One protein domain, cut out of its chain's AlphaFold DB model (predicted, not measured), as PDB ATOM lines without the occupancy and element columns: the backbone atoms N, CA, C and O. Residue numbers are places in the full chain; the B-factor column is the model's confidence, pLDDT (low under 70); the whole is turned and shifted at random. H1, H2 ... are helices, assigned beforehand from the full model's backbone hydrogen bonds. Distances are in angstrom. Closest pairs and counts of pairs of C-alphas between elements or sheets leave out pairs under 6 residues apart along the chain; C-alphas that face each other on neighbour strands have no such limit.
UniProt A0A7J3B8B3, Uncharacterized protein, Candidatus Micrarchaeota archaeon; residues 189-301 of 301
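AT A GLANCE: This is residues 189 to 301 of the 301 residues of an uncharacterized protein of Candidatus Micrarchaeota archaeon (UniProt A0A7J3B8B3). A long helical hairpin, H1 and H2, has a small head of two short helices, H3 and H4, at the end where H1 begins and H2 ends. Beyond the head H5 sticks out alone, and residues 265 to 270 stick out as a loop. The printed part has 113 residues, with five named helices, H1 to H5 in order, and no named strand: all helix. It is extended, with a radius of gyration of the C-alphas of 20.8 A and spans of 63 by 48 by 22 A.

HOW THE PARTS SIT: H1, residues 189 to 217, and H2, residues 223 to 251, touch as a hairpin at a shallow tilt of 20 degrees, opposite ways; their closest C-alphas, Tyr 214 and Ala 228, are 4.9 A apart. H3, residues 254 to 262, only just touches H2, only at the corner, with 3 pairs of C-alphas within 8 A, the closest Leu 250 and Val 257 at 6.2 A. H4, residues 273 to 280, touches H3, about perpendicular at 73 degrees, closest at the C-alphas of Leu 260 and Glu 275, 5.6 A. H4 only just touches H1, at residues 193 to 197 alone, with 3 pairs of C-alphas within 8 A. H5, residues 288 to 300, is apart from the other four. Every O i to N i+4 pair is within hydrogen-bond range in H1, H2, H3 and H5; in H4, 3 of 4 are.

IN THESE COORDINATES: H1 begins at C-alpha 189 (94.026, 131.605, 91.215) and is 41.3 A long; H2 is 41.6 A, H3 12.3 A and H4 11.4 A. H5, 18.0 A, ends at C-alpha 300 (96.511, 103.616, 62.681).

THE WHOLE: The farthest C-alphas, Arg 220 and Ser 300, are 64.8 A apart. The printed part has no cut and no long link. Residues 263 to 267, 269 and 301 have pLDDT under 70.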
ATOM      1  N   ILE A 189      92.897 131.343  92.112       90.94
ATOM      2  CA  ILE A 189      94.026 131.605  91.215       90.94
ATOM      3  C   ILE A 189      94.226 133.097  90.943       90.94
ATOM      4  O   ILE A 189      95.366 133.545  90.811       90.94
ATOM      5  N   ASN A 190      93.149 133.887  90.950       89.06
ATOM      6  CA  ASN A 190      93.220 135.333  90.750       89.06
ATOM      7  C   ASN A 190      94.037 136.005  91.858       89.06
ATOM      8  O   ASN A 190      94.927 136.805  91.570       89.06
ATOM      9  N   GLY A 191      93.828 135.615  93.119       90.19
ATOM     10  CA  GLY A 191      94.626 136.113  94.242       90.19
ATOM     11  C   GLY A 191      96.101 135.695  94.159       90.19
ATOM     12  O   GLY A 191      96.993 136.443  94.560       90.19
ATOM     13  N   VAL A 192      96.394 134.515  93.598       92.38
ATOM     14  CA  VAL A 192      97.778 134.085  93.324       92.38
ATOM     15  C   VAL A 192      98.417 134.956  92.243       92.38
ATOM     16  O   VAL A 192      99.541 135.419  92.438       92.38
ATOM     17  N   LEU A 193      97.711 135.208  91.139       93.50
ATOM     18  CA  LEU A 193      98.187 136.055  90.044       93.50
ATOM     19  C   LEU A 193      98.446 137.491  90.507       93.50
ATOM     20  O   LEU A 193      99.507 138.028  90.199       93.50
ATOM     21  N   GLN A 194      97.553 138.080  91.309       91.88
ATOM     22  CA  GLN A 194      97.754 139.431  91.846       91.88
ATOM     23  C   GLN A 194      99.024 139.531  92.697       91.88
ATOM     24  O   GLN A 194      99.875 140.378  92.433       91.88
ATOM     25  N   ARG A 195      99.244 138.589  93.625       94.81
ATOM     26  CA  ARG A 195     100.488 138.546  94.419       94.81
ATOM     27  C   ARG A 195     101.742 138.386  93.556       94.81
ATOM     28  O   ARG A 195     102.800 138.916  93.890       94.81
ATOM     29  N   LEU A 196     101.661 137.631  92.456       95.62
ATOM     30  CA  LEU A 196     102.780 137.492  91.520       95.62
ATOM     31  C   LEU A 196     103.051 138.794  90.762       95.62
ATOM     32  O   LEU A 196     104.216 139.130  90.564       95.62
ATOM     33  N   ILE A 197     102.012 139.537  90.383       94.12
ATOM     34  CA  ILE A 197     102.133 140.848  89.733       94.12
ATOM     35  C   ILE A 197     102.742 141.876  90.685       94.12
ATOM     36  O   ILE A 197     103.684 142.568  90.314       94.12
ATOM     37  N   GLU A 198     102.261 141.959  91.923       94.19
ATOM     38  CA  GLU A 198     102.836 142.847  92.943       94.19
ATOM     39  C   GLU A 198     104.315 142.536  93.168       94.19
ATOM     40  O   GLU A 198     105.170 143.424  93.131       94.19
ATOM     41  N   ARG A 199     104.647 141.248  93.299       96.00
ATOM     42  CA  ARG A 199     106.035 140.806  93.418       96.00
ATOM     43  C   ARG A 199     106.863 141.134  92.176       96.00
ATOM     44  O   ARG A 199     108.035 141.477  92.320       96.00
ATOM     45  N   LYS A 200     106.286 141.019  90.976       95.25
ATOM     46  CA  LYS A 200     106.938 141.403  89.718       95.25
ATOM     47  C   LYS A 200     107.292 142.889  89.737       95.25
ATOM     48  O   LYS A 200     108.453 143.197  89.515       95.25
ATOM     49  N   LYS A 201     106.355 143.769  90.104       94.62
ATOM     50  CA  LYS A 201     106.599 145.221  90.201       94.62
ATOM     51  C   LYS A 201     107.767 145.551  91.131       94.62
ATOM     52  O   LYS A 201     108.639 146.335  90.772       94.62
ATOM     53  N   ILE A 202     107.818 144.916  92.306       96.00
ATOM     54  CA  ILE A 202     108.928 145.098  93.258       96.00
ATOM     55  C   ILE A 202     110.259 144.660  92.630       96.00
ATOM     56  O   ILE A 202     111.268 145.347  92.758       96.00
ATOM     57  N   LEU A 203     110.280 143.518  91.940       95.94
ATOM     58  CA  LEU A 203     111.496 143.016  91.295       95.94
ATOM     59  C   LEU A 203     111.923 143.852  90.085       95.94
ATOM     60  O   LEU A 203     113.119 143.971  89.856       95.94
ATOM     61  N   GLU A 204     110.986 144.433  89.337       94.69
ATOM     62  CA  GLU A 204     111.271 145.363  88.236       94.69
ATOM     63  C   GLU A 204     111.918 146.651  88.753       94.69
ATOM     64  O   GLU A 204     112.879 147.130  88.157       94.69
ATOM     65  N   PHE A 205     111.465 147.161  89.903       96.12
ATOM     66  CA  PHE A 205     112.127 148.282  90.570       96.12
ATOM     67  C   PHE A 205     113.571 147.930  90.961       96.12
ATOM     68  O   PHE A 205     114.503 148.650  90.611       96.12
ATOM     69  N   VAL A 206     113.779 146.774  91.605       95.50
ATOM     70  CA  VAL A 206     115.129 146.289  91.949       95.50
ATOM     71  C   VAL A 206     115.990 146.099  90.697       95.50
ATOM     72  O   VAL A 206     117.174 146.429  90.716       95.50
ATOM     73  N   LEU A 207     115.422 145.571  89.611       96.12
ATOM     74  CA  LEU A 207     116.122 145.383  88.342       96.12
ATOM     75  C   LEU A 207     116.618 146.722  87.784       96.12
ATOM     76  O   LEU A 207     117.798 146.827  87.456       96.12
ATOM     77  N   ALA A 208     115.765 147.748  87.762       96.44
ATOM     78  CA  ALA A 208     116.141 149.087  87.317       96.44
ATOM     79  C   ALA A 208     117.283 149.681  88.165       96.44
ATOM     80  O   ALA A 208     118.242 150.230  87.620       96.44
ATOM     81  N   GLU A 209     117.248 149.509  89.492       96.44
ATOM     82  CA  GLU A 209     118.352 149.932  90.366       96.44
ATOM     83  C   GLU A 209     119.666 149.198  90.058       96.44
ATOM     84  O   GLU A 209     120.741 149.802  90.091       96.44
ATOM     85  N   LYS A 210     119.612 147.886  89.786       95.75
ATOM     86  CA  LYS A 210     120.808 147.106  89.422       95.75
ATOM     87  C   LYS A 210     121.339 147.485  88.049       95.75
ATOM     88  O   LYS A 210     122.554 147.550  87.890       95.75
ATOM     89  N   GLN A 211     120.453 147.776  87.103       96.00
ATOM     90  CA  GLN A 211     120.826 148.224  85.771       96.00
ATOM     91  C   GLN A 211     121.576 149.555  85.835       96.00
ATOM     92  O   GLN A 211     122.689 149.640  85.320       96.00
ATOM     93  N   LYS A 212     121.052 150.533  86.582       95.06
ATOM     94  CA  LYS A 212     121.736 151.813  86.815       95.06
ATOM     95  C   LYS A 212     123.131 151.620  87.425       95.06
ATOM     96  O   LYS A 212     124.106 152.182  86.941       95.06
ATOM     97  N   LYS A 213     123.250 150.767  88.450       92.44
ATOM     98  CA  LYS A 213     124.548 150.455  89.082       92.44
ATOM     99  C   LYS A 213     125.537 149.788  88.128       92.44
ATOM    100  O   LYS A 213     126.738 150.009  88.246       92.44
ATOM    101  N   TYR A 214     125.052 148.946  87.217       93.88
ATOM    102  CA  TYR A 214     125.900 148.348  86.194       93.88
ATOM    103  C   TYR A 214     126.363 149.396  85.180       93.88
ATOM    104  O   TYR A 214     127.553 149.451  84.892       93.88
ATOM    105  N   GLU A 215     125.470 150.266  84.707       93.12
ATOM    106  CA  GLU A 215     125.805 151.365  83.792       93.12
ATOM    107  C   GLU A 215     126.857 152.318  84.387       93.12
ATOM    108  O   GLU A 215     127.819 152.659  83.705       93.12
ATOM    109  N   GLU A 216     126.748 152.664  85.674       91.19
ATOM    110  CA  GLU A 216     127.730 153.492  86.398       91.19
ATOM    111  C   GLU A 216     129.111 152.825  86.552       91.19
ATOM    112  O   GLU A 216     130.133 153.509  86.674       91.19
ATOM    113  N   ALA A 217     129.152 151.491  86.586       87.88
ATOM    114  CA  ALA A 217     130.375 150.709  86.745       87.88
ATOM    115  C   ALA A 217     130.993 150.257  85.409       87.88
ATOM    116  O   ALA A 217     132.148 149.825  85.396       87.88
ATOM    117  N   LYS A 218     130.232 150.332  84.310       87.56
ATOM    118  CA  LYS A 218     130.584 149.787  82.995       87.56
ATOM    119  C   LYS A 218     131.812 150.478  82.399       87.56
ATOM    120  O   LYS A 218     131.963 151.693  82.494       87.56
ATOM    121  N   GLY A 219     132.669 149.697  81.738       77.31
ATOM    122  CA  GLY A 219     133.842 150.213  81.021       77.31
ATOM    123  C   GLY A 219     135.061 150.473  81.906       77.31
ATOM    124  O   GLY A 219     136.037 151.052  81.440       77.31
ATOM    125  N   ARG A 220     135.025 150.040  83.172       73.88
ATOM    126  CA  ARG A 220     136.147 150.189  84.108       73.88
ATOM    127  C   ARG A 220     137.009 148.927  84.190       73.88
ATOM    128  O   ARG A 220     138.099 148.991  84.743       73.88
ATOM    129  N   GLY A 221     136.532 147.780  83.692       73.62
ATOM    130  CA  GLY A 221     137.247 146.499  83.761       73.62
ATOM    131  C   GLY A 221     137.502 146.027  85.198       73.62
ATOM    132  O   GLY A 221     138.404 145.234  85.448       73.62
ATOM    133  N   THR A 222     136.737 146.548  86.163       83.25
ATOM    134  CA  THR A 222     136.989 146.360  87.599       83.25
ATOM    135  C   THR A 222     136.185 145.197  88.178       83.25
ATOM    136  O   THR A 222     135.133 144.815  87.663       83.25
ATOM    137  N   ALA A 223     136.610 144.696  89.342       86.00
ATOM    138  CA  ALA A 223     135.805 143.773  90.147       86.00
ATOM    139  C   ALA A 223     134.398 144.333  90.461       86.00
ATOM    140  O   ALA A 223     133.437 143.572  90.576       86.00
ATOM    141  N   ALA A 224     134.255 145.661  90.555       86.75
ATOM    142  CA  ALA A 224     132.968 146.324  90.738       86.75
ATOM    143  C   ALA A 224     132.040 146.145  89.522       86.75
ATOM    144  O   ALA A 224     130.859 145.859  89.708       86.75
ATOM    145  N   GLU A 225     132.569 146.233  88.298       90.06
ATOM    146  CA  GLU A 225     131.813 145.974  87.066       90.06
ATOM    147  C   GLU A 225     131.324 144.521  87.005       90.06
ATOM    148  O   GLU A 225     130.142 144.274  86.758       90.06
ATOM    149  N   TYR A 226     132.203 143.560  87.309       91.00
ATOM    150  CA  TYR A 226     131.839 142.142  87.353       91.00
ATOM    151  C   TYR A 226     130.737 141.858  88.390       91.00
ATOM    152  O   TYR A 226     129.740 141.200  88.084       91.00
ATOM    153  N   ASN A 227     130.873 142.395  89.605       91.88
ATOM    154  CA  ASN A 227     129.880 142.222  90.666       91.88
ATOM    155  C   ASN A 227     128.539 142.889  90.324       91.88
ATOM    156  O   ASN A 227     127.482 142.314  90.599       91.88
ATOM    157  N   ALA A 228     128.566 144.074  89.707       92.56
ATOM    158  CA  ALA A 228     127.361 144.764  89.259       92.56
ATOM    159  C   ALA A 228     126.650 143.985  88.143       92.56
ATOM    160  O   ALA A 228     125.435 143.801  88.220       92.56
ATOM    161  N   LYS A 229     127.402 143.442  87.175       94.38
ATOM    162  CA  LYS A 229     126.869 142.576  86.116       94.38
ATOM    163  C   LYS A 229     126.196 141.331  86.692       94.38
ATOM    164  O   LYS A 229     125.047 141.054  86.369       94.38
ATOM    165  N   LYS A 230     126.862 140.622  87.607       94.88
ATOM    166  CA  LYS A 230     126.287 139.436  88.260       94.88
ATOM    167  C   LYS A 230     125.007 139.769  89.034       94.88
ATOM    168  O   LYS A 230     124.029 139.030  88.974       94.88
ATOM    169  N   ALA A 231     124.988 140.898  89.746       94.44
ATOM    170  CA  ALA A 231     123.801 141.347  90.470       94.44
ATOM    171  C   ALA A 231     122.635 141.722  89.535       94.44
ATOM    172  O   ALA A 231     121.477 141.504  89.901       94.44
ATOM    173  N   LEU A 232     122.938 142.280  88.358       96.19
ATOM    174  CA  LEU A 232     121.965 142.550  87.301       96.19
ATOM    175  C   LEU A 232     121.390 141.240  86.745       96.19
ATOM    176  O   LEU A 232     120.177 141.053  86.795       96.19
ATOM    177  N   GLU A 233     122.244 140.293  86.348       96.25
ATOM    178  CA  GLU A 233     121.830 138.968  85.857       96.25
ATOM    179  C   GLU A 233     120.956 138.222  86.888       96.25
ATOM    180  O   GLU A 233     119.925 137.631  86.554       96.25
ATOM    181  N   ASP A 234     121.306 138.281  88.176       96.25
ATOM    182  CA  ASP A 234     120.502 137.696  89.256       96.25
ATOM    183  C   ASP A 234     119.118 138.357  89.392       96.25
ATOM    184  O   ASP A 234     118.128 137.680  89.708       96.25
ATOM    185  N   ALA A 235     119.024 139.673  89.183       95.69
ATOM    186  CA  ALA A 235     117.757 140.402  89.202       95.69
ATOM    187  C   ALA A 235     116.890 140.043  87.984       95.69
ATOM    188  O   ALA A 235     115.712 139.706  88.156       95.69
ATOM    189  N   GLU A 236     117.476 140.004  86.785       97.00
ATOM    190  CA  GLU A 236     116.813 139.575  85.546       97.00
ATOM    191  C   GLU A 236     116.258 138.156  85.683       97.00
ATOM    192  O   GLU A 236     115.085 137.894  85.406       97.00
ATOM    193  N   ASN A 237     117.063 137.234  86.213       95.69
ATOM    194  CA  ASN A 237     116.657 135.852  86.448       95.69
ATOM    195  C   ASN A 237     115.450 135.742  87.392       95.69
ATOM    196  O   ASN A 237     114.566 134.901  87.179       95.69
ATOM    197  N   LYS A 238     115.369 136.597  88.421       96.31
ATOM    198  CA  LYS A 238     114.222 136.651  89.344       96.31
ATOM    199  C   LYS A 238     112.962 137.175  88.653       96.31
ATOM    200  O   LYS A 238     111.906 136.561  88.826       96.31
ATOM    201  N   VAL A 239     113.065 138.239  87.856       95.69
ATOM    202  CA  VAL A 239     111.941 138.776  87.065       95.69
ATOM    203  C   VAL A 239     111.452 137.730  86.058       95.69
ATOM    204  O   VAL A 239     110.274 137.367  86.059       95.69
ATOM    205  N   ASN A 240     112.366 137.134  85.289       94.88
ATOM    206  CA  ASN A 240     112.069 136.093  84.303       94.88
ATOM    207  C   ASN A 240     111.431 134.850  84.928       94.88
ATOM    208  O   ASN A 240     110.609 134.175  84.305       94.88
ATOM    209  N   LYS A 241     111.787 134.512  86.170       94.94
ATOM    210  CA  LYS A 241     111.139 133.424  86.909       94.94
ATOM    211  C   LYS A 241     109.678 133.744  87.230       94.94
ATOM    212  O   LYS A 241     108.833 132.872  87.047       94.94
ATOM    213  N   ILE A 242     109.373 134.961  87.685       95.38
ATOM    214  CA  ILE A 242     107.989 135.374  87.968       95.38
ATOM    215  C   ILE A 242     107.171 135.476  86.677       95.38
ATOM    216  O   ILE A 242     106.062 134.947  86.637       95.38
ATOM    217  N   ASN A 243     107.734 136.047  85.607       93.31
ATOM    218  CA  ASN A 243     107.086 136.098  84.291       93.31
ATOM    219  C   ASN A 243     106.703 134.701  83.794       93.31
ATOM    220  O   ASN A 243     105.552 134.479  83.425       93.31
ATOM    221  N   ARG A 244     107.627 133.734  83.872       93.56
ATOM    222  CA  ARG A 244     107.343 132.334  83.520       93.56
ATOM    223  C   ARG A 244     106.226 131.734  84.368       93.56
ATOM    224  O   ARG A 244     105.351 131.075  83.826       93.56
ATOM    225  N   MET A 245     106.213 131.986  85.678       93.12
ATOM    226  CA  MET A 245     105.138 131.496  86.550       93.12
ATOM    227  C   MET A 245     103.769 132.069  86.164       93.12
ATOM    228  O   MET A 245     102.805 131.311  86.102       93.12
ATOM    229  N   ILE A 246     103.685 133.376  85.890       94.00
ATOM    230  CA  ILE A 246     102.444 134.021  85.437       94.00
ATOM    231  C   ILE A 246     102.009 133.421  84.095       94.00
ATOM    232  O   ILE A 246     100.867 132.982  83.974       94.00
ATOM    233  N   LYS A 247     102.928 133.332  83.122       92.94
ATOM    234  CA  LYS A 247     102.666 132.743  81.802       92.94
ATOM    235  C   LYS A 247     102.131 131.316  81.925       92.94
ATOM    236  O   LYS A 247     101.095 131.009  81.351       92.94
ATOM    237  N   HIS A 248     102.784 130.464  82.716       91.88
ATOM    238  CA  HIS A 248     102.361 129.076  82.939       91.88
ATOM    239  C   HIS A 248     100.962 128.984  83.537       91.88
ATOM    240  O   HIS A 248     100.166 128.193  83.052       91.88
ATOM    241  N   ILE A 249     100.637 129.796  84.548       91.81
ATOM    242  CA  ILE A 249      99.291 129.812  85.144       91.81
ATOM    243  C   ILE A 249      98.233 130.218  84.112       91.81
ATOM    244  O   ILE A 249      97.136 129.667  84.101       91.81
ATOM    245  N   LEU A 250      98.539 131.194  83.261       91.12
ATOM    246  CA  LEU A 250      97.605 131.663  82.245       91.12
ATOM    247  C   LEU A 250      97.421 130.632  81.123       91.12
ATOM    248  O   LEU A 250      96.289 130.366  80.734       91.12
ATOM    249  N   LEU A 251      98.499 129.987  80.670       90.25
ATOM    250  CA  LEU A 251      98.442 128.914  79.671       90.25
ATOM    251  C   LEU A 251      97.589 127.721  80.128       90.25
ATOM    252  O   LEU A 251      96.862 127.150  79.325       90.25
ATOM    253  N   THR A 252      97.597 127.377  81.422       88.44
ATOM    254  CA  THR A 252      96.719 126.313  81.947       88.44
ATOM    255  C   THR A 252      95.250 126.719  82.081       88.44
ATOM    256  O   THR A 252      94.431 125.876  82.434       88.44
ATOM    257  N   ASN A 253      94.911 127.997  81.877       87.00
ATOM    258  CA  ASN A 253      93.579 128.554  82.121       87.00
ATOM    259  C   ASN A 253      93.069 129.352  80.905       87.00
ATOM    260  O   ASN A 253      92.915 130.576  80.984       87.00
ATOM    261  N   PRO A 254      92.763 128.689  79.774       85.44
ATOM    262  CA  PRO A 254      92.334 129.366  78.549       85.44
ATOM    263  C   PRO A 254      91.021 130.153  78.712       85.44
ATOM    264  O   PRO A 254      90.817 131.153  78.021       85.44
ATOM    265  N   ASP A 255      90.127 129.748  79.622       84.31
ATOM    266  CA  ASP A 255      88.916 130.511  79.960       84.31
ATOM    267  C   ASP A 255      89.246 131.830  80.665       84.31
ATOM    268  O   ASP A 255      88.721 132.876  80.284       84.31
ATOM    269  N   LEU A 256      90.177 131.807  81.624       87.19
ATOM    270  CA  LEU A 256      90.648 133.012  82.309       87.19
ATOM    271  C   LEU A 256      91.309 133.980  81.323       87.19
ATOM    272  O   LEU A 256      91.002 135.169  81.328       87.19
ATOM    273  N   VAL A 257      92.176 133.474  80.440       88.88
ATOM    274  CA  VAL A 257      92.809 134.292  79.394       88.88
ATOM    275  C   VAL A 257      91.749 134.883  78.465       88.88
ATOM    276  O   VAL A 257      91.795 136.075  78.169       88.88
ATOM    277  N   SER A 258      90.752 134.095  78.046       87.81
ATOM    278  CA  SER A 258      89.654 134.610  77.224       87.81
ATOM    279  C   SER A 258      88.851 135.697  77.938       87.81
ATOM    280  O   SER A 258      88.461 136.664  77.285       87.81
ATOM    281  N   ALA A 259      88.585 135.552  79.238       86.81
ATOM    282  CA  ALA A 259      87.873 136.552  80.027       86.81
ATOM    283  C   ALA A 259      88.686 137.850  80.147       86.81
ATOM    284  O   ALA A 259      88.154 138.931  79.901       86.81
ATOM    285  N   LEU A 260      89.991 137.745  80.423       87.81
ATOM    286  CA  LEU A 260      90.908 138.888  80.490       87.81
ATOM    287  C   LEU A 260      91.010 139.630  79.150       87.81
ATOM    288  O   LEU A 260      91.006 140.855  79.133       87.81
ATOM    289  N   LYS A 261      91.033 138.911  78.018       87.38
ATOM    290  CA  LYS A 261      91.041 139.538  76.683       87.38
ATOM    291  C   LYS A 261      89.732 140.269  76.357       87.38
ATOM    292  O   LYS A 261      89.767 141.267  75.645       87.38
ATOM    293  N   LYS A 262      88.591 139.787  76.867       82.88
ATOM    294  CA  LYS A 262      87.262 140.392  76.655       82.88
ATOM    295  C   LYS A 262      86.954 141.549  77.616       82.88
ATOM    296  O   LYS A 262      86.125 142.389  77.289       82.88
ATOM    297  N   GLY A 263      87.612 141.615  78.776       65.50
ATOM    298  CA  GLY A 263      87.342 142.565  79.870       65.50
ATOM    299  C   GLY A 263      87.656 144.049  79.605       65.50
ATOM    300  O   GLY A 263      87.663 144.851  80.542       65.50
ATOM    301  N   GLY A 264      87.918 144.438  78.354       60.59
ATOM    302  CA  GLY A 264      88.133 145.822  77.935       60.59
ATOM    303  C   GLY A 264      86.870 146.434  77.332       60.59
ATOM    304  O   GLY A 264      86.703 146.420  76.119       60.59
ATOM    305  N   GLY A 265      85.978 146.970  78.168       58.56
ATOM    306  CA  GLY A 265      84.875 147.809  77.687       58.56
ATOM    307  C   GLY A 265      85.380 149.141  77.115       58.56
ATOM    308  O   GLY A 265      86.455 149.608  77.488       58.56
ATOM    309  N   TRP A 266      84.580 149.783  76.260       56.94
ATOM    310  CA  TRP A 266      84.883 151.076  75.616       56.94
ATOM    311  C   TRP A 266      85.199 152.227  76.596       56.94
ATOM    312  O   TRP A 266      85.852 153.193  76.218       56.94
ATOM    313  N   LEU A 267      84.791 152.104  77.865       57.34
ATOM    314  CA  LEU A 267      85.056 153.066  78.947       57.34
ATOM    315  C   LEU A 267      86.375 152.820  79.704       57.34
ATOM    316  O   LEU A 267      86.731 153.588  80.600       57.34
ATOM    317  N   LYS A 268      87.109 151.741  79.409       70.31
ATOM    318  CA  LYS A 268      88.320 151.390  80.158       70.31
ATOM    319  C   LYS A 268      89.521 152.198  79.666       70.31
ATOM    320  O   LYS A 268      90.062 151.945  78.597       70.31
ATOM    321  N   THR A 269      89.984 153.131  80.496       63.91
ATOM    322  CA  THR A 269      91.069 154.069  80.155       63.91
ATOM    323  C   THR A 269      92.476 153.480  80.280       63.91
ATOM    324  O   THR A 269      93.394 153.957  79.615       63.91
ATOM    325  N   LYS A 270      92.685 152.449  81.116       75.69
ATOM    326  CA  LYS A 270      93.986 151.770  81.263       75.69
ATOM    327  C   LYS A 270      93.837 150.263  81.434       75.69
ATOM    328  O   LYS A 270      93.077 149.773  82.265       75.69
ATOM    329  N   GLU A 271      94.632 149.538  80.662       79.75
ATOM    330  CA  GLU A 271      94.768 148.090  80.751       79.75
ATOM    331  C   GLU A 271      95.650 147.694  81.945       79.75
ATOM    332  O   GLU A 271      96.723 148.271  82.167       79.75
ATOM    333  N   SER A 272      95.209 146.698  82.716       84.00
ATOM    334  CA  SER A 272      95.991 146.150  83.824       84.00
ATOM    335  C   SER A 272      97.215 145.380  83.313       84.00
ATOM    336  O   SER A 272      97.238 144.876  82.193       84.00
ATOM    337  N   GLN A 273      98.253 145.234  84.144       84.88
ATOM    338  CA  GLN A 273      99.429 144.434  83.771       84.88
ATOM    339  C   GLN A 273      99.071 142.975  83.444       84.88
ATOM    340  O   GLN A 273      99.703 142.380  82.577       84.88
ATOM    341  N   LEU A 274      98.059 142.404  84.109       86.06
ATOM    342  CA  LEU A 274      97.614 141.037  83.841       86.06
ATOM    343  C   LEU A 274      96.995 140.903  82.448       86.06
ATOM    344  O   LEU A 274      97.266 139.930  81.756       86.06
ATOM    345  N   GLU A 275      96.196 141.884  82.034       86.88
ATOM    346  CA  GLU A 275      95.571 141.908  80.707       86.88
ATOM    347  C   GLU A 275      96.607 142.080  79.597       86.88
ATOM    348  O   GLU A 275      96.570 141.329  78.624       86.88
ATOM    349  N   LYS A 276      97.605 142.954  79.801       87.62
ATOM    350  CA  LYS A 276      98.737 143.103  78.871       87.62
ATOM    351  C   LYS A 276      99.449 141.771  78.640       87.62
ATOM    352  O   LYS A 276      99.645 141.368  77.501       87.62
ATOM    353  N   ILE A 277      99.764 141.053  79.723       86.94
ATOM    354  CA  ILE A 277     100.388 139.725  79.637       86.94
ATOM    355  C   ILE A 277      99.440 138.726  78.960       86.94
ATOM    356  O   ILE A 277      99.863 137.944  78.116       86.94
ATOM    357  N   ALA A 278      98.148 138.742  79.300       87.69
ATOM    358  CA  ALA A 278      97.170 137.825  78.724       87.69
ATOM    359  C   ALA A 278      97.001 138.017  77.209       87.69
ATOM    360  O   ALA A 278      96.792 137.028  76.508       87.69
ATOM    361  N   ARG A 279      97.113 139.247  76.683       87.06
ATOM    362  CA  ARG A 279      97.045 139.529  75.237       87.06
ATOM    363  C   ARG A 279      98.093 138.765  74.439       87.06
ATOM    364  O   ARG A 279      97.741 138.186  73.412       87.06
ATOM    365  N   GLU A 280      99.319 138.717  74.950       87.94
ATOM    366  CA  GLU A 280     100.467 138.040  74.332       87.94
ATOM    367  C   GLU A 280     100.359 136.508  74.376       87.94
ATOM    368  O   GLU A 280     101.078 135.810  73.663       87.94
ATOM    369  N   ILE A 281      99.458 135.957  75.197       86.31
ATOM    370  CA  ILE A 281      99.316 134.511  75.357       86.31
ATOM    371  C   ILE A 281      98.384 133.941  74.280       86.31
ATOM    372  O   ILE A 281      97.219 134.359  74.193       86.31
ATOM    373  N   PRO A 282      98.842 132.966  73.471       82.50
ATOM    374  CA  PRO A 282      97.974 132.275  72.531       82.50
ATOM    375  C   PRO A 282      96.953 131.425  73.295       82.50
ATOM    376  O   PRO A 282      97.291 130.726  74.247       82.50
ATOM    377  N   ILE A 283      95.686 131.490  72.879       79.62
ATOM    378  CA  ILE A 283      94.643 130.601  73.398       79.62
ATOM    379  C   ILE A 283      94.570 129.415  72.444       79.62
ATOM    380  O   ILE A 283      93.954 129.525  71.384       79.62
ATOM    381  N   LYS A 284      95.186 128.291  72.814       81.12
ATOM    382  CA  LYS A 284      95.008 127.028  72.099       81.12
ATOM    383  C   LYS A 284      93.867 126.259  72.766       81.12
ATOM    384  O   LYS A 284      93.957 125.930  73.943       81.12
ATOM    385  N   ARG A 285      92.772 126.036  72.036       79.12
ATOM    386  CA  ARG A 285      91.678 125.145  72.447       79.12
ATOM    387  C   ARG A 285      91.532 124.066  71.408       79.12
ATOM    388  O   ARG A 285      91.384 124.365  70.225       79.12
ATOM    389  N   VAL A 286      91.509 122.831  71.869       83.25
ATOM    390  CA  VAL A 286      91.413 121.684  70.985       83.25
ATOM    391  C   VAL A 286      89.987 121.155  70.994       83.25
ATOM    392  O   VAL A 286      89.404 120.891  72.043       83.25
ATOM    393  N   ARG A 287      89.390 121.035  69.805       86.75
ATOM    394  CA  ARG A 287      88.079 120.397  69.651       86.75
ATOM    395  C   ARG A 287      88.268 118.892  69.774       86.75
ATOM    396  O   ARG A 287      88.798 118.270  68.859       86.75
ATOM    397  N   GLU A 288      87.791 118.322  70.878       88.81
ATOM    398  CA  GLU A 288      87.959 116.906  71.233       88.81
ATOM    399  C   GLU A 288      87.655 115.949  70.070       88.81
ATOM    400  O   GLU A 288      88.468 115.082  69.769       88.81
ATOM    401  N   LYS A 289      86.533 116.142  69.359       90.19
ATOM    402  CA  LYS A 289      86.156 115.298  68.211       90.19
ATOM    403  C   LYS A 289      87.187 115.350  67.078       90.19
ATOM    404  O   LYS A 289      87.642 114.307  66.623       90.19
ATOM    405  N   THR A 290      87.570 116.552  66.650       88.69
ATOM    406  CA  THR A 290      88.558 116.752  65.577       88.69
ATOM    407  C   THR A 290      89.918 116.182  65.973       88.69
ATOM    408  O   THR A 290      90.562 115.508  65.178       88.69
ATOM    409  N   TRP A 291      90.335 116.391  67.221       92.50
ATOM    410  CA  TRP A 291      91.591 115.851  67.737       92.50
ATOM    411  C   TRP A 291      91.591 114.326  67.817       92.50
ATOM    412  O   TRP A 291      92.568 113.699  67.427       92.50
ATOM    413  N   LEU A 292      90.485 113.711  68.248       92.25
ATOM    414  CA  LEU A 292      90.340 112.254  68.257       92.25
ATOM    415  C   LEU A 292      90.431 111.660  66.851       92.25
ATOM    416  O   LEU A 292      91.041 110.608  66.677       92.25
ATOM    417  N   GLU A 293      89.836 112.313  65.852       91.25
ATOM    418  CA  GLU A 293      89.941 111.888  64.453       91.25
ATOM    419  C   GLU A 293      91.393 111.943  63.956       91.25
ATOM    420  O   GLU A 293      91.856 110.983  63.340       91.25
ATOM    421  N   LEU A 294      92.128 113.016  64.268       89.69
ATOM    422  CA  LEU A 294      93.552 113.146  63.930       89.69
ATOM    423  C   LEU A 294      94.408 112.087  64.639       89.69
ATOM    424  O   LEU A 294      95.173 111.380  63.990       89.69
ATOM    425  N   MET A 295      94.222 111.911  65.948       91.50
ATOM    426  CA  MET A 295      94.948 110.915  66.740       91.50
ATOM    427  C   MET A 295      94.688 109.488  66.262       91.50
ATOM    428  O   MET A 295      95.621 108.702  66.145       91.50
ATOM    429  N   ARG A 296      93.436 109.134  65.947       89.38
ATOM    430  CA  ARG A 296      93.110 107.797  65.428       89.38
ATOM    431  C   ARG A 296      93.790 107.529  64.095       89.38
ATOM    432  O   ARG A 296      94.307 106.432  63.912       89.38
ATOM    433  N   LYS A 297      93.817 108.517  63.193       89.12
ATOM    434  CA  LYS A 297      94.565 108.406  61.934       89.12
ATOM    435  C   LYS A 297      96.050 108.176  62.204       89.12
ATOM    436  O   LYS A 297      96.599 107.234  61.658       89.12
ATOM    437  N   ARG A 298      96.646 108.967  63.101       87.12
ATOM    438  CA  ARG A 298      98.070 108.892  63.462       87.12
ATOM    439  C   ARG A 298      98.483 107.585  64.144       87.12
ATOM    440  O   ARG A 298      99.611 107.150  63.962       87.12
ATOM    441  N   VAL A 299      97.608 106.988  64.954       84.06
ATOM    442  CA  VAL A 299      97.873 105.701  65.629       84.06
ATOM    443  C   VAL A 299      97.645 104.512  64.688       84.06
ATOM    444  O   VAL A 299      98.226 103.454  64.893       84.06
ATOM    445  N   SER A 300      96.795 104.672  63.668       81.31
ATOM    446  CA  SER A 300      96.511 103.616  62.681       81.31
ATOM    447  C   SER A 300      97.484 103.611  61.494       81.31
ATOM    448  O   SER A 300      97.437 102.680  60.694       81.31
ATOM    449  N   SER A 301      98.298 104.663  61.352       66.12
ATOM    450  CA  SER A 301      99.371 104.814  60.359       66.12
ATOM    451  C   SER A 301     100.706 104.348  60.919       66.12
ATOM    452  O   SER A 301     101.407 103.608  60.203       66.12
TER     453      SER A 301